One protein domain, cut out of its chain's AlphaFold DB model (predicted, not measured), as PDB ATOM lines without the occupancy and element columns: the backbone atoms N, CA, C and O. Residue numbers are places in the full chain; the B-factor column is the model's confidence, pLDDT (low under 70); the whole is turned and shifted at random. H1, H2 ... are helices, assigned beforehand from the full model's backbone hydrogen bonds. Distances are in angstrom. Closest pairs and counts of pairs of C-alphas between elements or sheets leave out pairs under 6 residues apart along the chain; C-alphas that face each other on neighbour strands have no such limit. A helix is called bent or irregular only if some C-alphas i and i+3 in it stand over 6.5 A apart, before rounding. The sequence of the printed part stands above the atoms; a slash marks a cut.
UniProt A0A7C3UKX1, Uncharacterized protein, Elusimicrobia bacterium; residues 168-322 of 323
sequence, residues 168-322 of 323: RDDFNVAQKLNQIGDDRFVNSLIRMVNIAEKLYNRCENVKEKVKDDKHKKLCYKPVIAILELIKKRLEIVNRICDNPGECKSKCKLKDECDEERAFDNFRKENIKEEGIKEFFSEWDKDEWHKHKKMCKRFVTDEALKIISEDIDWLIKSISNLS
ATOM      1  N   ARG A 168     -32.825 -33.544  -4.355       97.88
ATOM      2  CA  ARG A 168     -32.345 -34.884  -3.961       97.88
ATOM      3  C   ARG A 168     -30.901 -35.104  -4.400       97.88
ATOM      4  O   ARG A 168     -30.102 -35.649  -3.639       97.88
ATOM      5  N   ASP A 169     -30.588 -34.694  -5.620       96.50
ATOM      6  CA  ASP A 169     -29.258 -34.780  -6.208       96.50
ATOM      7  C   ASP A 169     -28.255 -33.915  -5.425       96.50
ATOM      8  O   ASP A 169     -27.175 -34.405  -5.091       96.50
ATOM      9  N   ASP A 170     -28.636 -32.700  -5.029       96.69
ATOM     10  CA  ASP A 170     -27.802 -31.794  -4.230       96.69
ATOM     11  C   ASP A 170     -27.442 -32.400  -2.876       96.69
ATOM     12  O   ASP A 170     -26.275 -32.368  -2.481       96.69
ATOM     13  N   PHE A 171     -28.397 -33.034  -2.185       97.62
ATOM     14  CA  PHE A 171     -28.094 -33.752  -0.945       97.62
ATOM     15  C   PHE A 171     -27.074 -34.872  -1.173       97.62
ATOM     16  O   PHE A 171     -26.099 -34.989  -0.431       97.62
ATOM     17  N   ASN A 172     -27.246 -35.676  -2.222       97.38
ATOM     18  CA  ASN A 172     -26.324 -36.770  -2.525       97.38
ATOM     19  C   ASN A 172     -24.920 -36.266  -2.903       97.38
ATOM     20  O   ASN A 172     -23.918 -36.889  -2.542       97.38
ATOM     21  N   VAL A 173     -24.814 -35.153  -3.632       96.06
ATOM     22  CA  VAL A 173     -23.519 -34.553  -3.993       96.06
ATOM     23  C   VAL A 173     -22.851 -33.960  -2.769       96.06
ATOM     24  O   VAL A 173     -21.701 -34.305  -2.491       96.06
ATOM     25  N   ALA A 174     -23.568 -33.140  -2.001       96.19
ATOM     26  CA  ALA A 174     -23.055 -32.547  -0.774       96.19
ATOM     27  C   ALA A 174     -22.539 -33.633   0.181       96.19
ATOM     28  O   ALA A 174     -21.471 -33.494   0.775       96.19
ATOM     29  N   GLN A 175     -23.233 -34.766   0.266       95.88
ATOM     30  CA  GLN A 175     -22.795 -35.904   1.061       95.88
ATOM     31  C   GLN A 175     -21.491 -36.525   0.554       95.88
ATOM     32  O   GLN A 175     -20.554 -36.712   1.330       95.88
ATOM     33  N   LYS A 176     -21.404 -36.828  -0.747       95.38
ATOM     34  CA  LYS A 176     -20.194 -37.392  -1.374       95.38
ATOM     35  C   LYS A 176     -18.982 -36.476  -1.214       95.38
ATOM     36  O   LYS A 176     -17.854 -36.956  -1.144       95.38
ATOM     37  N   LEU A 177     -19.219 -35.167  -1.147       92.56
ATOM     38  CA  LEU A 177     -18.207 -34.141  -0.905       92.56
ATOM     39  C   LEU A 177     -17.926 -33.905   0.591       92.56
ATOM     40  O   LEU A 177     -17.154 -33.010   0.924       92.56
ATOM     41  N   ASN A 178     -18.515 -34.706   1.487       93.50
ATOM     42  CA  ASN A 178     -18.431 -34.564   2.944       93.50
ATOM     43  C   ASN A 178     -18.833 -33.166   3.445       93.50
ATOM     44  O   ASN A 178     -18.244 -32.659   4.397       93.50
ATOM     45  N   GLN A 179     -19.823 -32.547   2.805       93.69
ATOM     46  CA  GLN A 179     -20.361 -31.228   3.154       93.69
ATOM     47  C   GLN A 179     -21.619 -31.319   4.029       93.69
ATOM     48  O   GLN A 179     -21.988 -30.356   4.698       93.69
ATOM     49  N   ILE A 180     -22.269 -32.485   4.060       94.75
ATOM     50  CA  ILE A 180     -23.377 -32.783   4.971       94.75
ATOM     51  C   ILE A 180     -23.185 -34.148   5.641       94.75
ATOM     52  O   ILE A 180     -22.274 -34.897   5.291       94.75
ATOM     53  N   GLY A 181     -24.033 -34.436   6.633       90.81
ATOM     54  CA  GLY A 181     -24.002 -35.640   7.468       90.81
ATOM     55  C   GLY A 181     -24.057 -36.993   6.737       90.81
ATOM     56  O   GLY A 181     -23.960 -37.103   5.521       90.81
ATOM     57  N   ASP A 182     -24.201 -38.063   7.514       91.38
ATOM     58  CA  ASP A 182     -24.193 -39.442   7.005       91.38
ATOM     59  C   ASP A 182     -25.440 -39.832   6.182       91.38
ATOM     60  O   ASP A 182     -26.397 -39.067   6.041       91.38
ATOM     61  N   ASP A 183     -25.445 -41.067   5.657       93.06
ATOM     62  CA  ASP A 183     -26.543 -41.624   4.844       93.06
ATOM     63  C   ASP A 183     -27.887 -41.525   5.548       93.06
ATOM     64  O   ASP A 183     -28.925 -41.313   4.923       93.06
ATOM     65  N   ARG A 184     -27.888 -41.668   6.873       90.50
ATOM     66  CA  ARG A 184     -29.109 -41.570   7.662       90.50
ATOM     67  C   ARG A 184     -29.642 -40.143   7.578       90.50
ATOM     68  O   ARG A 184     -30.821 -39.970   7.275       90.50
ATOM     69  N   PHE A 185     -28.814 -39.134   7.829       91.50
ATOM     70  CA  PHE A 185     -29.229 -37.734   7.730       91.50
ATOM     71  C   PHE A 185     -29.717 -37.359   6.327       91.50
ATOM     72  O   PHE A 185     -30.789 -36.768   6.191       91.50
ATOM     73  N   VAL A 186     -28.997 -37.778   5.293       94.88
ATOM     74  CA  VAL A 186     -29.327 -37.483   3.892       94.88
ATOM     75  C   VAL A 186     -30.627 -38.147   3.449       94.88
ATOM     76  O   VAL A 186     -31.521 -37.469   2.944       94.88
ATOM     77  N   ASN A 187     -30.800 -39.441   3.724       93.88
ATOM     78  CA  ASN A 187     -32.036 -40.162   3.395       93.88
ATOM     79  C   ASN A 187     -33.262 -39.552   4.084       93.88
ATOM     80  O   ASN A 187     -34.356 -39.520   3.520       93.88
ATOM     81  N   SER A 188     -33.074 -39.023   5.291       93.25
ATOM     82  CA  SER A 188     -34.117 -38.308   6.014       93.25
ATOM     83  C   SER A 188     -34.539 -37.015   5.305       93.25
ATOM     84  O   SER A 188     -35.735 -36.743   5.217       93.25
ATOM     85  N   LEU A 189     -33.602 -36.233   4.759       95.69
ATOM     86  CA  LEU A 189     -33.915 -35.038   3.962       95.69
ATOM     87  C   LEU A 189     -34.594 -35.406   2.634       95.69
ATOM     88  O   LEU A 189     -35.634 -34.842   2.297       95.69
ATOM     89  N   ILE A 190     -34.075 -36.418   1.931       96.81
ATOM     90  CA  ILE A 190     -34.667 -36.948   0.692       96.81
ATOM     91  C   ILE A 190     -36.113 -37.404   0.926       96.81
ATOM     92  O   ILE A 190     -36.989 -37.138   0.106       96.81
ATOM     93  N   ARG A 191     -36.407 -38.034   2.068       95.06
ATOM     94  CA  ARG A 191     -37.777 -38.426   2.426       95.06
ATOM     95  C   ARG A 191     -38.702 -37.220   2.583       95.06
ATOM     96  O   ARG A 191     -39.832 -37.282   2.102       95.06
ATOM     97  N   MET A 192     -38.245 -36.132   3.208       96.50
ATOM     98  CA  MET A 192     -39.036 -34.893   3.296       96.50
ATOM     99  C   MET A 192     -39.357 -34.353   1.896       96.50
ATOM    100  O   MET A 192     -40.511 -34.020   1.627       96.50
ATOM    101  N   VAL A 193     -38.375 -34.359   0.985       97.69
ATOM    102  CA  VAL A 193     -38.560 -33.967  -0.423       97.69
ATOM    103  C   VAL A 193     -39.566 -34.871  -1.137       97.69
ATOM    104  O   VAL A 193     -40.471 -34.366  -1.794       97.69
ATOM    105  N   ASN A 194     -39.477 -36.192  -0.966       97.19
ATOM    106  CA  ASN A 194     -40.414 -37.143  -1.575       97.19
ATOM    107  C   ASN A 194     -41.860 -36.915  -1.109       97.19
ATOM    108  O   ASN A 194     -42.794 -37.017  -1.903       97.19
ATOM    109  N   ILE A 195     -42.065 -36.604   0.176       96.44
ATOM    110  CA  ILE A 195     -43.400 -36.296   0.701       96.44
ATOM    111  C   ILE A 195     -43.910 -34.969   0.120       96.44
ATOM    112  O   ILE A 195     -45.065 -34.900  -0.305       96.44
ATOM    113  N   ALA A 196     -43.060 -33.939   0.052       97.19
ATOM    114  CA  ALA A 196     -43.407 -32.659  -0.564       97.19
ATOM    115  C   ALA A 196     -43.792 -32.827  -2.047       97.19
ATOM    116  O   ALA A 196     -44.832 -32.326  -2.469       97.19
ATOM    117  N   GLU A 197     -43.020 -33.599  -2.815       97.62
ATOM    118  CA  GLU A 197     -43.299 -33.918  -4.222       97.62
ATOM    119  C   GLU A 197     -44.612 -34.701  -4.381       97.62
ATOM    120  O   GLU A 197     -45.426 -34.395  -5.253       97.62
ATOM    121  N   LYS A 198     -44.882 -35.678  -3.504       97.00
ATOM    122  CA  LYS A 198     -46.153 -36.423  -3.497       97.00
ATOM    123  C   LYS A 198     -47.353 -35.489  -3.303       97.00
ATOM    124  O   LYS A 198     -48.365 -35.643  -3.990       97.00
ATOM    125  N   LEU A 199     -47.255 -34.533  -2.376       95.50
ATOM    126  CA  LEU A 199     -48.299 -33.530  -2.137       95.50
ATOM    127  C   LEU A 199     -48.431 -32.565  -3.322       95.50
ATOM    128  O   LEU A 199     -49.550 -32.293  -3.756       95.50
ATOM    129  N   TYR A 200     -47.312 -32.124  -3.898       96.00
ATOM    130  CA  TYR A 200     -47.285 -31.290  -5.101       96.00
ATOM    131  C   TYR A 200     -48.015 -31.958  -6.273       96.00
ATOM    132  O   TYR A 200     -48.930 -31.370  -6.848       96.00
ATOM    133  N   ASN A 201     -47.695 -33.220  -6.570       95.56
ATOM    134  CA  ASN A 201     -48.322 -33.979  -7.656       95.56
ATOM    135  C   ASN A 201     -49.829 -34.171  -7.436       95.56
ATOM    136  O   ASN A 201     -50.612 -34.149  -8.385       95.56
ATOM    137  N   ARG A 202     -50.272 -34.322  -6.179       94.06
ATOM    138  CA  ARG A 202     -51.707 -34.346  -5.859       94.06
ATOM    139  C   ARG A 202     -52.379 -33.024  -6.224       94.06
ATOM    140  O   ARG A 202     -53.475 -33.054  -6.775       94.06
ATOM    141  N   CYS A 203     -51.736 -31.894  -5.942       92.44
ATOM    142  CA  CYS A 203     -52.262 -30.575  -6.284       92.44
ATOM    143  C   CYS A 203     -52.320 -30.336  -7.795       92.44
ATOM    144  O   CYS A 203     -53.342 -29.846  -8.277       92.44
ATOM    145  N   GLU A 204     -51.299 -30.755  -8.549       91.06
ATOM    146  CA  GLU A 204     -51.318 -30.699 -10.019       91.06
ATOM    147  C   GLU A 204     -52.512 -31.480 -10.596       91.06
ATOM    148  O   GLU A 204     -53.267 -30.951 -11.408       91.06
ATOM    149  N   ASN A 205     -52.798 -32.678 -10.077       89.56
ATOM    150  CA  ASN A 205     -53.953 -33.477 -10.514       89.56
ATOM    151  C   ASN A 205     -55.321 -32.845 -10.171       89.56
ATOM    152  O   ASN A 205     -56.340 -33.179 -10.783       89.56
ATOM    153  N   VAL A 206     -55.384 -31.964  -9.165       85.81
ATOM    154  CA  VAL A 206     -56.609 -31.228  -8.798       85.81
ATOM    155  C   VAL A 206     -56.791 -29.986  -9.673       85.81
ATOM    156  O   VAL A 206     -57.934 -29.647  -9.992       85.81
ATOM    157  N   LYS A 207     -55.699 -29.336 -10.113       69.00
ATOM    158  CA  LYS A 207     -55.745 -28.161 -11.006       69.00
ATOM    159  C   LYS A 207     -56.532 -28.427 -12.283       69.00
ATOM    160  O   LYS A 207     -57.275 -27.555 -12.720       69.00
ATOM    161  N   GLU A 208     -56.423 -29.626 -12.847       74.19
ATOM    162  CA  GLU A 208     -57.160 -29.999 -14.060       74.19
ATOM    163  C   GLU A 208     -58.686 -30.021 -13.855       74.19
ATOM    164  O   GLU A 208     -59.447 -29.921 -14.816       74.19
ATOM    165  N   LYS A 209     -59.154 -30.125 -12.604       76.25
ATOM    166  CA  LYS A 209     -60.574 -30.318 -12.268       76.25
ATOM    167  C   LYS A 209     -61.252 -29.073 -11.704       76.25
ATOM    168  O   LYS A 209     -62.468 -28.943 -11.837       76.25
ATOM    169  N   VAL A 210     -60.509 -28.167 -11.065       76.50
ATOM    170  CA  VAL A 210     -61.072 -27.024 -10.325       76.50
ATOM    171  C   VAL A 210     -60.557 -25.703 -10.901       76.50
ATOM    172  O   VAL A 210     -59.361 -25.428 -10.886       76.50
ATOM    173  N   LYS A 211     -61.478 -24.854 -11.379       76.56
ATOM    174  CA  LYS A 211     -61.161 -23.534 -11.960       76.56
ATOM    175  C   LYS A 211     -60.888 -22.425 -10.931       76.56
ATOM    176  O   LYS A 211     -60.535 -21.329 -11.334       76.56
ATOM    177  N   ASP A 212     -61.075 -22.681  -9.637       82.00
ATOM    178  CA  ASP A 212     -60.891 -21.669  -8.590       82.00
ATOM    179  C   ASP A 212     -59.425 -21.576  -8.134       82.00
ATOM    180  O   ASP A 212     -58.887 -22.497  -7.509       82.00
ATOM    181  N   ASP A 213     -58.790 -20.437  -8.409       79.38
ATOM    182  CA  ASP A 213     -57.389 -20.161  -8.076       79.38
ATOM    183  C   ASP A 213     -57.128 -20.118  -6.564       79.38
ATOM    184  O   ASP A 213     -56.044 -20.491  -6.099       79.38
ATOM    185  N   LYS A 214     -58.137 -19.783  -5.748       84.00
ATOM    186  CA  LYS A 214     -57.990 -19.767  -4.284       84.00
ATOM    187  C   LYS A 214     -57.720 -21.162  -3.723       84.00
ATOM    188  O   LYS A 214     -56.897 -21.318  -2.818       84.00
ATOM    189  N   HIS A 215     -58.387 -22.179  -4.266       82.44
ATOM    190  CA  HIS A 215     -58.180 -23.568  -3.861       82.44
ATOM    191  C   HIS A 215     -56.791 -24.073  -4.270       82.44
ATOM    192  O   HIS A 215     -56.158 -24.795  -3.498       82.44
ATOM    193  N   LYS A 216     -56.269 -23.638  -5.427       80.31
ATOM    194  CA  LYS A 216     -54.913 -23.988  -5.878       80.31
ATOM    195  C   LYS A 216     -53.862 -23.485  -4.897       80.31
ATOM    196  O   LYS A 216     -53.039 -24.270  -4.433       80.31
ATOM    197  N   LYS A 217     -53.934 -22.208  -4.510       85.50
ATOM    198  CA  LYS A 217     -52.982 -21.610  -3.562       85.50
ATOM    199  C   LYS A 217     -52.976 -22.309  -2.204       85.50
ATOM    200  O   LYS A 217     -51.912 -22.542  -1.635       85.50
ATOM    201  N   LEU A 218     -54.150 -22.690  -1.703       89.38
ATOM    202  CA  LEU A 218     -54.259 -23.444  -0.452       89.38
ATOM    203  C   LEU A 218     -53.681 -24.862  -0.568       89.38
ATOM    204  O   LEU A 218     -53.141 -25.365   0.414       89.38
ATOM    205  N   CYS A 219     -53.737 -25.482  -1.751       91.88
ATOM    206  CA  CYS A 219     -53.206 -26.827  -1.968       91.88
ATOM    207  C   CYS A 219     -51.673 -26.890  -1.871       91.88
ATOM    208  O   CYS A 219     -51.149 -27.826  -1.277       91.88
ATOM    209  N   TYR A 220     -50.945 -25.896  -2.399       94.62
ATOM    210  CA  TYR A 220     -49.470 -25.892  -2.356       94.62
ATOM    211  C   TYR A 220     -48.880 -25.435  -1.023       94.62
ATOM    212  O   TYR A 220     -47.687 -25.626  -0.793       94.62
ATOM    213  N   LYS A 221     -49.688 -24.854  -0.129       94.44
ATOM    214  CA  LYS A 221     -49.205 -24.334   1.154       94.44
ATOM    215  C   LYS A 221     -48.456 -25.391   1.994       94.44
ATOM    216  O   LYS A 221     -47.344 -25.083   2.426       94.44
ATOM    217  N   PRO A 222     -48.939 -26.645   2.128       95.94
ATOM    218  CA  PRO A 222     -48.183 -27.704   2.793       95.94
ATOM    219  C   PRO A 222     -46.847 -28.036   2.119       95.94
ATOM    220  O   PRO A 222     -45.881 -28.337   2.809       95.94
ATOM    221  N   VAL A 223     -46.771 -27.978   0.783       96.88
ATOM    222  CA  VAL A 223     -45.534 -28.262   0.032       96.88
ATOM    223  C   VAL A 223     -44.467 -27.228   0.380       96.88
ATOM    224  O   VAL A 223     -43.355 -27.598   0.748       96.88
ATOM    225  N   ILE A 224     -44.829 -25.942   0.325       96.56
ATOM    226  CA  ILE A 224     -43.936 -24.828   0.670       96.56
ATOM    227  C   ILE A 224     -43.486 -24.941   2.128       96.56
ATOM    228  O   ILE A 224     -42.291 -24.894   2.399       96.56
ATOM    229  N   ALA A 225     -44.414 -25.194   3.053       96.38
ATOM    230  CA  ALA A 225     -44.092 -25.319   4.472       96.38
ATOM    231  C   ALA A 225     -43.120 -26.484   4.762       96.38
ATOM    232  O   ALA A 225     -42.236 -26.359   5.607       96.38
ATOM    233  N   ILE A 226     -43.229 -27.615   4.050       97.12
ATOM    234  CA  ILE A 226     -42.265 -28.723   4.182       97.12
ATOM    235  C   ILE A 226     -40.884 -28.317   3.656       97.12
ATOM    236  O   ILE A 226     -39.881 -28.632   4.295       97.12
ATOM    237  N   LEU A 227     -40.811 -27.614   2.523       97.88
ATOM    238  CA  LEU A 227     -39.546 -27.111   1.977       97.88
ATOM    239  C   LEU A 227     -38.872 -26.112   2.936       97.88
ATOM    240  O   LEU A 227     -37.674 -26.221   3.203       97.88
ATOM    241  N   GLU A 228     -39.643 -25.211   3.547       97.19
ATOM    242  CA  GLU A 228     -39.159 -24.305   4.599       97.19
ATOM    243  C   GLU A 228     -38.670 -25.070   5.839       97.19
ATOM    244  O   GLU A 228     -37.638 -24.725   6.418       97.19
ATOM    245  N   LEU A 229     -39.353 -26.153   6.227       96.06
ATOM    246  CA  LEU A 229     -38.917 -27.013   7.329       96.06
ATOM    247  C   LEU A 229     -37.587 -27.720   7.020       96.06
ATOM    248  O   LEU A 229     -36.749 -27.855   7.914       96.06
ATOM    249  N   ILE A 230     -37.363 -28.150   5.771       97.25
ATOM    250  CA  ILE A 230     -36.075 -28.711   5.325       97.25
ATOM    251  C   ILE A 230     -34.971 -27.668   5.503       97.25
ATOM    252  O   ILE A 230     -33.972 -27.953   6.165       97.25
ATOM    253  N   LYS A 231     -35.171 -26.452   4.979       97.31
ATOM    254  CA  LYS A 231     -34.223 -25.337   5.129       97.31
ATOM    255  C   LYS A 231     -33.931 -25.063   6.601       97.31
ATOM    256  O   LYS A 231     -32.772 -25.041   7.014       97.31
ATOM    257  N   LYS A 232     -34.975 -24.978   7.432       95.44
ATOM    258  CA  LYS A 232     -34.817 -24.721   8.865       95.44
ATOM    259  C   LYS A 232     -34.002 -25.795   9.573       95.44
ATOM    260  O   LYS A 232     -33.199 -25.504  10.460       95.44
ATOM    261  N   ARG A 233     -34.204 -27.050   9.190       94.38
ATOM    262  CA  ARG A 233     -33.453 -28.174   9.736       94.38
ATOM    263  C   ARG A 233     -31.977 -28.125   9.348       94.38
ATOM    264  O   ARG A 233     -31.139 -28.402  10.203       94.38
ATOM    265  N   LEU A 234     -31.657 -27.756   8.107       95.00
ATOM    266  CA  LEU A 234     -30.271 -27.559   7.667       95.00
ATOM    267  C   LEU A 234     -29.591 -26.446   8.476       95.00
ATOM    268  O   LEU A 234     -28.485 -26.659   8.964       95.00
ATOM    269  N   GLU A 235     -30.269 -25.314   8.702       93.44
ATOM    270  CA  GLU A 235     -29.754 -24.213   9.538       93.44
ATOM    271  C   GLU A 235     -29.443 -24.662  10.971       93.44
ATOM    272  O   GLU A 235     -28.409 -24.299  11.532       93.44
ATOM    273  N   ILE A 236     -30.345 -25.437  11.586       90.50
ATOM    274  CA  ILE A 236     -30.152 -25.955  12.947       90.50
ATOM    275  C   ILE A 236     -28.927 -26.870  12.991       90.50
ATOM    276  O   ILE A 236     -28.087 -26.725  13.876       90.50
ATOM    277  N   VAL A 237     -28.799 -27.792  12.033       90.19
ATOM    278  CA  VAL A 237     -27.695 -28.764  12.005       90.19
ATOM    279  C   VAL A 237     -26.351 -28.108  11.686       90.19
ATOM    280  O   VAL A 237     -25.352 -28.497  12.289       90.19
ATOM    281  N   ASN A 238     -26.323 -27.109  10.798       90.56
ATOM    282  CA  ASN A 238     -25.140 -26.287  10.529       90.56
ATOM    283  C   ASN A 238     -24.607 -25.691  11.843       90.56
ATOM    284  O   ASN A 238     -23.531 -26.077  12.288       90.56
ATOM    285  N   ARG A 239     -25.447 -24.961  12.593       85.88
ATOM    286  CA  ARG A 239     -25.072 -24.343  13.885       85.88
ATOM    287  C   ARG A 239     -24.537 -25.312  14.941       85.88
ATOM    288  O   ARG A 239     -23.784 -24.899  15.823       85.88
ATOM    289  N   ILE A 240     -24.961 -26.577  14.917       76.62
ATOM    290  CA  ILE A 240     -24.502 -27.586  15.884       76.62
ATOM    291  C   ILE A 240     -23.065 -28.030  15.574       76.62
ATOM    292  O   ILE A 240     -22.311 -28.318  16.506       76.62
ATOM    293  N   CYS A 241     -22.683 -28.082  14.295       63.59
ATOM    294  CA  CYS A 241     -21.438 -28.694  13.838       63.59
ATOM    295  C   CYS A 241     -20.890 -28.029  12.559       63.59
ATOM    296  O   CYS A 241     -20.751 -28.700  11.538       63.59
ATOM    297  N   ASP A 242     -20.502 -26.751  12.608       54.69
ATOM    298  CA  ASP A 242     -19.832 -26.098  11.461       54.69
ATOM    299  C   ASP A 242     -18.539 -26.825  11.040       54.69
ATOM    300  O   ASP A 242     -18.097 -26.720   9.899       54.69
ATOM    301  N   ASN A 243     -17.926 -27.585  11.956       55.41
ATOM    302  CA  ASN A 243     -16.722 -28.359  11.700       55.41
ATOM    303  C   ASN A 243     -16.939 -29.826  12.133       55.41
ATOM    304  O   ASN A 243     -17.214 -30.068  13.314       55.41
ATOM    305  N   PRO A 244     -16.796 -30.833  11.242       53.38
ATOM    306  CA  PRO A 244     -17.050 -32.241  11.569       53.38
ATOM    307  C   PRO A 244     -16.210 -32.790  12.736       53.38
ATOM    308  O   PRO A 244     -16.582 -33.804  13.325       53.38
ATOM    309  N   GLY A 245     -15.076 -32.148  13.043       56.78
ATOM    310  CA  GLY A 245     -14.189 -32.479  14.165       56.78
ATOM    311  C   GLY A 245     -14.454 -31.698  15.460       56.78
ATOM    312  O   GLY A 245     -13.865 -32.025  16.488       56.78
ATOM    313  N   GLU A 246     -15.338 -30.694  15.446       56.19
ATOM    314  CA  GLU A 246     -15.562 -29.765  16.564       56.19
ATOM    315  C   GLU A 246     -17.053 -29.609  16.887       56.19
ATOM    316  O   GLU A 246     -17.526 -28.503  17.139       56.19
ATOM    317  N   CYS A 247     -17.807 -30.712  16.899       56.47
ATOM    318  CA  CYS A 247     -19.188 -30.723  17.391       56.47
ATOM    319  C   CYS A 247     -19.230 -30.390  18.900       56.47
ATOM    320  O   CYS A 247     -19.378 -31.258  19.761       56.47
ATOM    321  N   LYS A 248     -19.063 -29.111  19.237       53.97
ATOM    322  CA  LYS A 248     -19.372 -28.490  20.522       53.97
ATOM    323  C   LYS A 248     -20.384 -27.385  20.255       53.97
ATOM    324  O   LYS A 248     -20.299 -26.680  19.256       53.97
ATOM    325  N   SER A 249     -21.341 -27.240  21.166       52.12
ATOM    326  CA  SER A 249     -22.475 -26.325  21.043       52.12
ATOM    327  C   SER A 249     -22.026 -24.872  20.834       52.12
ATOM    328  O   SER A 249     -21.736 -24.170  21.804       52.12
ATOM    329  N   LYS A 250     -22.026 -24.384  19.587       57.69
ATOM    330  CA  LYS A 250     -22.009 -22.936  19.292       57.69
ATOM    331  C   LYS A 250     -23.325 -22.250  19.688       57.69
ATOM    332  O   LYS A 250     -23.412 -21.027  19.731       57.69
ATOM    333  N   CYS A 251     -24.339 -23.046  20.012       61.19
ATOM    334  CA  CYS A 251     -25.650 -22.610  20.464       61.19
ATOM    335  C   CYS A 251     -25.527 -21.955  21.840       61.19
ATOM    336  O   CYS A 251     -25.234 -22.624  22.833       61.19
ATOM    337  N   LYS A 252     -25.754 -20.640  21.901       62.09
ATOM    338  CA  LYS A 252     -25.755 -19.888  23.166       62.09
ATOM    339  C   LYS A 252     -26.924 -20.313  24.053       62.09
ATOM    340  O   LYS A 252     -26.806 -20.310  25.276       62.09
ATOM    341  N   LEU A 253     -28.035 -20.700  23.428       65.38
ATOM    342  CA  LEU A 253     -29.222 -21.232  24.080       65.38
ATOM    343  C   LEU A 253     -29.459 -22.666  23.605       65.38
ATOM    344  O   LEU A 253     -29.422 -22.949  22.409       65.38
ATOM    345  N   LYS A 254     -29.754 -23.565  24.550       63.06
ATOM    346  CA  LYS A 254     -30.071 -24.976  24.268       63.06
ATOM    347  C   LYS A 254     -31.202 -25.123  23.238       63.06
ATOM    348  O   LYS A 254     -31.180 -26.038  22.425       63.06
ATOM    349  N   ASP A 255     -32.138 -24.179  23.255       67.25
ATOM    350  CA  ASP A 255     -33.340 -24.175  22.424       67.25
ATOM    351  C   ASP A 255     -33.079 -23.871  20.942       67.25
ATOM    352  O   ASP A 255     -33.853 -24.294  20.090       67.25
ATOM    353  N   GLU A 256     -31.999 -23.155  20.612       67.31
ATOM    354  CA  GLU A 256     -31.688 -22.756  19.226       67.31
ATOM    355  C   GLU A 256     -31.242 -23.930  18.352       67.31
ATOM    356  O   GLU A 256     -31.261 -23.835  17.125       67.31
ATOM    357  N   CYS A 257     -30.842 -25.023  18.995       71.50
ATOM    358  CA  CYS A 257     -30.293 -26.213  18.363       71.50
ATOM    359  C   CYS A 257     -31.112 -27.471  18.658       71.50
ATOM    360  O   CYS A 257     -30.666 -28.591  18.418       71.50
ATOM    361  N   ASP A 258     -32.316 -27.286  19.191       79.75
ATOM    362  CA  ASP A 258     -33.244 -28.369  19.452       79.75
ATOM    363  C   ASP A 258     -34.132 -28.599  18.219       79.75
ATOM    364  O   ASP A 258     -35.167 -27.951  18.032       79.75
ATOM    365  N   GLU A 259     -33.711 -29.534  17.357       85.44
ATOM    366  CA  GLU A 259     -34.506 -29.976  16.205       85.44
ATOM    367  C   GLU A 259     -35.925 -30.417  16.625       85.44
ATOM    368  O   GLU A 259     -36.870 -30.188  15.876       85.44
ATOM    369  N   GLU A 260     -36.106 -31.041  17.798       86.88
ATOM    370  CA  GLU A 260     -37.427 -31.522  18.249       86.88
ATOM    371  C   GLU A 260     -38.348 -30.364  18.547       86.88
ATOM    372  O   GLU A 260     -39.469 -30.322  18.044       86.88
ATOM    373  N   ARG A 261     -37.842 -29.373  19.275       87.50
ATOM    374  CA  ARG A 261     -38.605 -28.167  19.569       87.50
ATOM    375  C   ARG A 261     -38.987 -27.406  18.302       87.50
ATOM    376  O   ARG A 261     -40.117 -26.929  18.202       87.50
ATOM    377  N   ALA A 262     -38.082 -27.302  17.328       88.94
ATOM    378  CA  ALA A 262     -38.382 -26.670  16.043       88.94
ATOM    379  C   ALA A 262     -39.499 -27.413  15.290       88.94
ATOM    380  O   ALA A 262     -40.435 -26.785  14.794       88.94
ATOM    381  N   PHE A 263     -39.443 -28.746  15.264       91.00
ATOM    382  CA  PHE A 263     -40.468 -29.588  14.645       91.00
ATOM    383  C   PHE A 263     -41.808 -29.516  15.386       91.00
ATOM    384  O   PHE A 263     -42.852 -29.433  14.740       91.00
ATOM    385  N   ASP A 264     -41.800 -29.501  16.716       91.31
ATOM    386  CA  ASP A 264     -43.007 -29.378  17.537       91.31
ATOM    387  C   ASP A 264     -43.693 -28.027  17.342       91.31
ATOM    388  O   ASP A 264     -44.922 -27.964  17.249       91.31
ATOM    389  N   ASN A 265     -42.917 -26.945  17.261       92.69
ATOM    390  CA  ASN A 265     -43.443 -25.614  16.972       92.69
ATOM    391  C   ASN A 265     -44.056 -25.572  15.570       92.69
ATOM    392  O   ASN A 265     -45.229 -25.220  15.434       92.69
ATOM    393  N   PHE A 266     -43.322 -26.045  14.558       93.94
ATOM    394  CA  PHE A 266     -43.827 -26.142  13.189       93.94
ATOM    395  C   PHE A 266     -45.113 -26.973  13.118       93.94
ATOM    396  O   PHE A 266     -46.088 -26.573  12.476       93.94
ATOM    397  N   ARG A 267     -45.148 -28.117  13.814       93.12
ATOM    398  CA  ARG A 267     -46.332 -28.970  13.916       93.12
ATOM    399  C   ARG A 267     -47.496 -28.185  14.500       93.12
ATOM    400  O   ARG A 267     -48.547 -28.157  13.877       93.12
ATOM    401  N   LYS A 268     -47.338 -27.528  15.652       93.94
ATOM    402  CA  LYS A 268     -48.415 -26.761  16.310       93.94
ATOM    403  C   LYS A 268     -48.964 -25.641  15.430       93.94
ATOM    404  O   LYS A 268     -50.179 -25.457  15.383       93.94
ATOM    405  N   GLU A 269     -48.093 -24.928  14.728       93.44
ATOM    406  CA  GLU A 269     -48.469 -23.820  13.844       93.44
ATOM    407  C   GLU A 269     -49.255 -24.297  12.617       93.44
ATOM    408  O   GLU A 269     -50.211 -23.638  12.201       93.44
ATOM    409  N   ASN A 270     -48.918 -25.475  12.085       92.00
ATOM    410  CA  ASN A 270     -49.423 -25.948  10.795       92.00
ATOM    411  C   ASN A 270     -50.363 -27.168  10.880       92.00
ATOM    412  O   ASN A 270     -50.885 -27.615   9.861       92.00
ATOM    413  N   ILE A 271     -50.660 -27.698  12.077       89.69
ATOM    414  CA  ILE A 271     -51.444 -28.940  12.262       89.69
ATOM    415  C   ILE A 271     -52.858 -28.884  11.680       89.69
ATOM    416  O   ILE A 271     -53.489 -29.919  11.484       89.69
ATOM    417  N   LYS A 272     -53.402 -27.689  11.436       91.62
ATOM    418  CA  LYS A 272     -54.735 -27.533  10.841       91.62
ATOM    419  C   LYS A 272     -54.760 -27.938   9.365       91.62
ATOM    420  O   LYS A 272     -55.831 -28.252   8.856       91.62
ATOM    421  N   GLU A 273     -53.607 -27.971   8.705       91.88
ATOM    422  CA  GLU A 273     -53.486 -28.311   7.292       91.88
ATOM    423  C   GLU A 273     -53.403 -29.825   7.101       91.88
ATOM    424  O   GLU A 273     -52.529 -30.497   7.647       91.88
ATOM    425  N   GLU A 274     -54.315 -30.379   6.304       91.25
ATOM    426  CA  GLU A 274     -54.403 -31.824   6.074       91.25
ATOM    427  C   GLU A 274     -53.113 -32.399   5.469       91.25
ATOM    428  O   GLU A 274     -52.628 -33.430   5.933       91.25
ATOM    429  N   GLY A 275     -52.494 -31.687   4.519       91.38
ATOM    430  CA  GLY A 275     -51.209 -32.091   3.939       91.38
ATOM    431  C   GLY A 275     -50.075 -32.165   4.968       91.38
ATOM    432  O   GLY A 275     -49.222 -33.043   4.879       91.38
ATOM    433  N   ILE A 276     -50.097 -31.311   5.997       94.25
ATOM    434  CA  ILE A 276     -49.103 -31.332   7.081       94.25
ATOM    435  C   ILE A 276     -49.364 -32.484   8.053       94.25
ATOM    436  O   ILE A 276     -48.418 -33.122   8.521       94.25
ATOM    437  N   LYS A 277     -50.632 -32.817   8.324       93.88
ATOM    438  CA  LYS A 277     -50.972 -34.035   9.078       93.88
ATOM    439  C   LYS A 277     -50.490 -35.289   8.352       93.88
ATOM    440  O   LYS A 277     -49.914 -36.163   8.994       93.88
ATOM    441  N   GLU A 278     -50.693 -35.369   7.035       93.19
ATOM    442  CA  GLU A 278     -50.171 -36.474   6.223       93.19
ATOM    443  C   GLU A 278     -48.644 -36.516   6.271       93.19
ATOM    444  O   GLU A 278     -48.087 -37.585   6.508       93.19
ATOM    445  N   PHE A 279     -47.971 -35.367   6.125       94.06
ATOM    446  CA  PHE A 279     -46.516 -35.289   6.247       94.06
ATOM    447  C   PHE A 279     -46.031 -35.895   7.557       94.06
ATOM    448  O   PHE A 279     -45.189 -36.786   7.532       94.06
ATOM    449  N   PHE A 280     -46.594 -35.479   8.691       92.81
ATOM    450  CA  PHE A 280     -46.187 -36.013   9.984       92.81
ATOM    451  C   PHE A 280     -46.592 -37.472  10.191       92.81
ATOM    452  O   PHE A 280     -45.836 -38.216  10.800       92.81
ATOM    453  N   SER A 281     -47.725 -37.916   9.647       92.81
ATOM    454  CA  SER A 281     -48.098 -39.334   9.679       92.81
ATOM    455  C   SER A 281     -47.099 -40.201   8.911       92.81
ATOM    456  O   SER A 281     -46.708 -41.261   9.393       92.81
ATOM    457  N   GLU A 282     -46.654 -39.755   7.736       91.31
ATOM    458  CA  GLU A 282     -45.634 -40.452   6.947       91.31
ATOM    459  C   GLU A 282     -44.238 -40.322   7.557       91.31
ATOM    460  O   GLU A 282     -43.450 -41.263   7.491       91.31
ATOM    461  N   TRP A 283     -43.923 -39.182   8.163       87.94
ATOM    462  CA  TRP A 283     -42.655 -38.927   8.837       87.94
ATOM    463  C   TRP A 283     -42.490 -39.760  10.110       87.94
ATOM    464  O   TRP A 283     -41.445 -40.373  10.313       87.94
ATOM    465  N   ASP A 284     -43.529 -39.835  10.943       88.06
ATOM    466  CA  ASP A 284     -43.480 -40.486  12.256       88.06
ATOM    467  C   ASP A 284     -43.455 -42.019  12.159       88.06
ATOM    468  O   ASP A 284     -42.964 -42.688  13.072       88.06
ATOM    469  N   LYS A 285     -43.943 -42.588  11.045       87.00
ATOM    470  CA  LYS A 285     -43.762 -44.016  10.718       87.00
ATOM    471  C   LYS A 285     -42.286 -44.397  10.621       87.00
ATOM    472  O   LYS A 285     -41.956 -45.571  10.751       87.00
ATOM    473  N   ASP A 286     -41.414 -43.431  10.351       73.19
ATOM    474  CA  ASP A 286     -39.981 -43.654  10.317       73.19
ATOM    475  C   ASP A 286     -39.391 -43.558  11.723       73.19
ATOM    476  O   ASP A 286     -39.404 -42.494  12.340       73.19
ATOM    477  N   GLU A 287     -38.797 -44.634  12.230       64.19
ATOM    478  CA  GLU A 287     -38.068 -44.587  13.504       64.19
ATOM    479  C   GLU A 287     -36.781 -43.755  13.425       64.19
ATOM    480  O   GLU A 287     -36.113 -43.528  14.435       64.19
ATOM    481  N   TRP A 288     -36.434 -43.245  12.244       64.75
ATOM    482  CA  TRP A 288     -35.243 -42.442  12.013       64.75
ATOM    483  C   TRP A 288     -35.074 -41.272  12.998       64.75
ATOM    484  O   TRP A 288     -33.989 -41.057  13.549       64.75
ATOM    485  N   HIS A 289     -36.151 -40.539  13.292       64.50
ATOM    486  CA  HIS A 289     -36.111 -39.424  14.242       64.50
ATOM    487  C   HIS A 289     -35.993 -39.884  15.708       64.50
ATOM    488  O   HIS A 289     -35.751 -39.048  16.571       64.50
ATOM    489  N   LYS A 290     -36.113 -41.182  16.007       67.88
ATOM    490  CA  LYS A 290     -35.951 -41.746  17.358       67.88
ATOM    491  C   LYS A 290     -34.499 -42.132  17.666       67.88
ATOM    492  O   LYS A 290     -34.104 -42.163  18.828       67.88
ATOM    493  N   HIS A 291     -33.661 -42.347  16.648       64.69
ATOM    494  CA  HIS A 291     -32.261 -42.782  16.803       64.69
ATOM    495  C   HIS A 291     -31.223 -41.659  16.611       64.69
ATOM    496  O   HIS A 291     -30.074 -41.911  16.233       64.69
ATOM    497  N   LYS A 292     -31.594 -40.402  16.900       60.91
ATOM    498  CA  LYS A 292     -30.778 -39.211  16.583       60.91
ATOM    499  C   LYS A 292     -29.359 -39.235  17.143       60.91
ATOM    500  O   LYS A 292     -28.448 -38.747  16.485       60.91
ATOM    501  N   LYS A 293     -29.170 -39.843  18.319       61.28
ATOM    502  CA  LYS A 293     -27.886 -39.877  19.041       61.28
ATOM    503  C   LYS A 293     -26.766 -40.626  18.309       61.28
ATOM    504  O   LYS A 293     -25.618 -40.484  18.705       61.28
ATOM    505  N   MET A 294     -27.079 -41.420  17.281       60.81
ATOM    506  CA  MET A 294     -26.091 -42.240  16.565       60.81
ATOM    507  C   MET A 294     -25.791 -41.780  15.131       60.81
ATOM    508  O   MET A 294     -25.035 -42.459  14.446       60.81
ATOM    509  N   CYS A 295     -26.381 -40.682  14.647       66.38
ATOM    510  CA  CYS A 295     -26.144 -40.214  13.274       66.38
ATOM    511  C   CYS A 295     -25.135 -39.061  13.272       66.38
ATOM    512  O   CYS A 295     -25.279 -38.123  14.063       66.38
ATOM    513  N   LYS A 296     -24.156 -39.086  12.364       77.75
ATOM    514  CA  LYS A 296     -23.254 -37.951  12.137       77.75
ATOM    515  C   LYS A 296     -24.043 -36.853  11.423       77.75
ATOM    516  O   LYS A 296     -24.419 -37.011  10.266       77.75
ATOM    517  N   ARG A 297     -24.304 -35.748  12.121       82.56
ATOM    518  CA  ARG A 297     -25.080 -34.608  11.615       82.56
ATOM    519  C   ARG A 297     -24.202 -33.374  11.594       82.56
ATOM    520  O   ARG A 297     -23.776 -32.906  12.641       82.56
ATOM    521  N   PHE A 298     -23.940 -32.876  10.403       89.75
ATOM    522  CA  PHE A 298     -23.323 -31.581  10.181       89.75
ATOM    523  C   PHE A 298     -23.779 -31.079   8.813       89.75
ATOM    524  O   PHE A 298     -24.245 -31.870   7.986       89.75
ATOM    525  N   VAL A 299     -23.678 -29.774   8.606       92.31
ATOM    526  CA  VAL A 299     -23.919 -29.101   7.329       92.31
ATOM    527  C   VAL A 299     -22.924 -27.948   7.285       92.31
ATOM    528  O   VAL A 299     -22.899 -27.144   8.212       92.31
ATOM    529  N   THR A 300     -22.082 -27.874   6.263       92.75
ATOM    530  CA  THR A 300     -21.159 -26.743   6.086       92.75
ATOM    531  C   THR A 300     -21.906 -25.492   5.620       92.75
ATOM    532  O   THR A 300     -22.997 -25.592   5.057       92.75
ATOM    533  N   ASP A 301     -21.314 -24.312   5.809       92.75
ATOM    534  CA  ASP A 301     -21.908 -23.046   5.348       92.75
ATOM    535  C   ASP A 301     -22.134 -23.037   3.829       92.75
ATOM    536  O   ASP A 301     -23.156 -22.549   3.349       92.75
ATOM    537  N   GLU A 302     -21.205 -23.632   3.074       93.19
ATOM    538  CA  GLU A 302     -21.311 -23.773   1.622       93.19
ATOM    539  C   GLU A 302     -22.504 -24.654   1.230       93.19
ATOM    540  O   GLU A 302     -23.334 -24.234   0.423       93.19
ATOM    541  N   ALA A 303     -22.663 -25.836   1.842       95.31
ATOM    542  CA  ALA A 303     -23.829 -26.680   1.581       95.31
ATOM    543  C   ALA A 303     -25.139 -26.023   2.015       95.31
ATOM    544  O   ALA A 303     -26.125 -26.119   1.284       95.31
ATOM    545  N   LEU A 304     -25.164 -25.354   3.172       95.81
ATOM    546  CA  LEU A 304     -26.349 -24.640   3.635       95.81
ATOM    547  C   LEU A 304     -26.756 -23.563   2.631       95.81
ATOM    548  O   LEU A 304     -27.936 -23.493   2.290       95.81
ATOM    549  N   LYS A 305     -25.801 -22.757   2.152       95.31
ATOM    550  CA  LYS A 305     -26.049 -21.694   1.175       95.31
ATOM    551  C   LYS A 305     -26.639 -22.261  -0.117       95.31
ATOM    552  O   LYS A 305     -27.755 -21.893  -0.464       95.31
ATOM    553  N   ILE A 306     -25.932 -23.196  -0.759       95.19
ATOM    554  CA  ILE A 306     -26.323 -23.771  -2.057       95.19
ATOM    555  C   ILE A 306     -27.721 -24.393  -1.974       95.19
ATOM    556  O   ILE A 306     -28.623 -24.033  -2.724       95.19
ATOM    557  N   ILE A 307     -27.930 -25.291  -1.007       97.19
ATOM    558  CA  ILE A 307     -29.188 -26.037  -0.899       97.19
ATOM    559  C   ILE A 307     -30.349 -25.111  -0.511       97.19
ATOM    560  O   ILE A 307     -31.472 -25.298  -0.976       97.19
ATOM    561  N   SER A 308     -30.109 -24.107   0.339       97.50
ATOM    562  CA  SER A 308     -31.150 -23.144   0.716       97.50
ATOM    563  C   SER A 308     -31.578 -22.270  -0.458       97.50
ATOM    564  O   SER A 308     -32.773 -22.029  -0.612       97.50
ATOM    565  N   GLU A 309     -30.631 -21.822  -1.284       96.12
ATOM    566  CA  GLU A 309     -30.920 -21.065  -2.508       96.12
ATOM    567  C   GLU A 309     -31.759 -21.908  -3.483       96.12
ATOM    568  O   GLU A 309     -32.746 -21.413  -4.031       96.12
ATOM    569  N   ASP A 310     -31.454 -23.201  -3.636       96.75
ATOM    570  CA  ASP A 310     -32.249 -24.113  -4.469       96.75
ATOM    571  C   ASP A 310     -33.656 -24.373  -3.921       96.75
ATOM    572  O   ASP A 310     -34.634 -24.387  -4.678       96.75
ATOM    573  N   ILE A 311     -33.794 -24.500  -2.601       97.94
ATOM    574  CA  ILE A 311     -35.104 -24.565  -1.944       97.94
ATOM    575  C   ILE A 311     -35.910 -23.288  -2.222       97.94
ATOM    576  O   ILE A 311     -37.088 -23.380  -2.574       97.94
ATOM    577  N   ASP A 312     -35.293 -22.111  -2.110       97.25
ATOM    578  CA  ASP A 312     -35.961 -20.827  -2.342       97.25
ATOM    579  C   ASP A 312     -36.411 -20.682  -3.809       97.25
ATOM    580  O   ASP A 312     -37.535 -20.239  -4.075       97.25
ATOM    581  N   TRP A 313     -35.595 -21.123  -4.774       96.00
ATOM    582  CA  TRP A 313     -35.977 -21.180  -6.190       96.00
ATOM    583  C   TRP A 313     -37.161 -22.114  -6.440       96.00
ATOM    584  O   TRP A 313     -38.098 -21.741  -7.157       96.00
ATOM    585  N   LEU A 314     -37.167 -23.297  -5.823       97.19
ATOM    586  CA  LEU A 314     -38.282 -24.234  -5.936       97.19
ATOM    587  C   LEU A 314     -39.565 -23.651  -5.323       97.19
ATOM    588  O   LEU A 314     -40.620 -23.697  -5.956       97.19
ATOM    589  N   ILE A 315     -39.483 -23.037  -4.136       97.31
ATOM    590  CA  ILE A 315     -40.616 -22.352  -3.491       97.31
ATOM    591  C   ILE A 315     -41.152 -21.234  -4.387       97.31
ATOM    592  O   ILE A 315     -42.369 -21.128  -4.568       97.31
ATOM    593  N   LYS A 316     -40.276 -20.417  -4.982       95.75
ATOM    594  CA  LYS A 316     -40.662 -19.345  -5.909       95.75
ATOM    595  C   LYS A 316     -41.384 -19.901  -7.137       95.75
ATOM    596  O   LYS A 316     -42.429 -19.373  -7.510       95.75
ATOM    597  N   SER A 317     -40.879 -20.986  -7.726       94.56
ATOM    598  CA  SER A 317     -41.524 -21.661  -8.861       94.56
ATOM    599  C   SER A 317     -42.926 -22.162  -8.501       94.56
ATOM    600  O   SER A 317     -43.893 -21.869  -9.203       94.56
ATOM    601  N   ILE A 318     -43.072 -22.838  -7.356       94.94
ATOM    602  CA  ILE A 318     -44.368 -23.333  -6.864       94.94
ATOM    603  C   ILE A 318     -45.327 -22.170  -6.566       94.94
ATOM    604  O   ILE A 318     -46.513 -22.239  -6.885       94.94
ATOM    605  N   SER A 319     -44.817 -21.080  -5.991       92.69
ATOM    606  CA  SER A 319     -45.609 -19.889  -5.670       92.69
ATOM    607  C   SER A 319     -46.118 -19.186  -6.928       92.69
ATOM    608  O   SER A 319     -47.276 -18.776  -6.964       92.69
ATOM    609  N   ASN A 320     -45.307 -19.107  -7.985       89.00
ATOM    610  CA  ASN A 320     -45.725 -18.540  -9.269       89.00
ATOM    611  C   ASN A 320     -46.812 -19.381  -9.952       89.00
ATOM    612  O   ASN A 320     -47.673 -18.827 -10.620       89.00
ATOM    613  N   LEU A 321     -46.818 -20.700  -9.742       80.25
ATOM    614  CA  LEU A 321     -47.884 -21.597 -10.210       80.25
ATOM    615  C   LEU A 321     -49.193 -21.479  -9.407       80.25
ATOM    616  O   LEU A 321     -50.175 -22.150  -9.740       80.25
ATOM    617  N   SER A 322     -49.183 -20.711  -8.314       63.91
ATOM    618  CA  SER A 322     -50.334 -20.487  -7.432       63.91
ATOM    619  C   SER A 322     -51.026 -19.136  -7.640       63.91
ATOM    620  O   SER A 322     -52.047 -18.885  -6.994       63.91
TER     621      SER A 322
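Overview. This is residues 168 to 322 of the 323 residues of an uncharacterized protein of Elusimicrobia bacterium (UniProt A0A7C3UKX1). Three pairs of mostly aligned helices stack into an elongated body: the long hairpin of H2 and H3 runs through the middle, H1 and H8 lie along one side of it, and H5 and H6 pack on the opposite side. Short H4 packs on residues 236 to 240 of H3, and a long loop, residues 241 to 253, makes that end of the long axis. The printed part has 155 residues, with eight named helices, H1 to H8 in chain order, and no named strand; its class is all helix. It is compact, with a radius of gyration of the C-alphas of 16.3 A and spans of 54 by 29 by 26 A.

Arrangement. Start with H1, residues 168 to 176, which forms a hairpin with H2, residues 183 to 207; they touch through residues 183 to 193 of H2 alone, the closest C-alphas being those of Arg 168 and Ile 190, 5.6 A apart. H2 then forms a hairpin with H3, residues 213 to 240, at a shallow tilt of 10 degrees, opposite ways; look at the closest C-alphas, those of Ala 196 and Val 223, 4.9 A apart. H3 is the hub, touching five other helices; it has a kink of 29 degrees near residue 220 and is only just irregular, with C-alphas 219 and 222 7.0 A apart. H4, residues 254 to 257, touches H3, the C-alphas of Ile 236 and Cys 257 being closest at 5.4 A. H5, residues 259 to 270, touches H3 at residues 229 to 236 alone, closest at Ile 236 and Glu 259, 6.8 A between C-alphas. H6, residues 274 to 284, makes a bundle, helices grouped together, with H2 and H3; its closest C-alphas are Phe 279 to Ile 195, 6.4 A, and Gly 275 to Pro 222, 5.5 A. H7, residues 287 to 290, is close to but not clearly touching H2. H8, residues 301 to 320, touches H3 at a shallow tilt of 5 degrees, opposite ways, closest at Lys 231 and Ser 308, 5.8 A between C-alphas. H8 and H1 only just touch, with 3 pairs of C-alphas within 8 A, the closest Ala 174 and Ala 303 at 6.4 A. Every O i to N i+4 pair is within hydrogen-bond range in H1, H2, H5, H6 and H8, and 21 of 24 in H3; H4 and H7 are too short for such a pair.

Along the chain. Find C-alpha 168 at (-32.345, -34.884, -3.961), where H1 begins. H2 measures 35.9 A from first to last C-alpha; H3 runs 41.4 A, from C-alpha 213 at (-57.389, -20.161, -8.076). H8 runs 28.3 A and ends at C-alpha 320, (-45.725, -18.540, -9.269).

Size, cuts and confidence. The two C-alphas farthest apart, those of Lys 211 and Gly 245, are 54.5 A apart. The printed part has no cut; the link from H3 to H4 is long. Mean pLDDT of the printed part is 86.5; it is under 70 at residue 207, residues 241 to 256, residues 287 to 295 and residue 322.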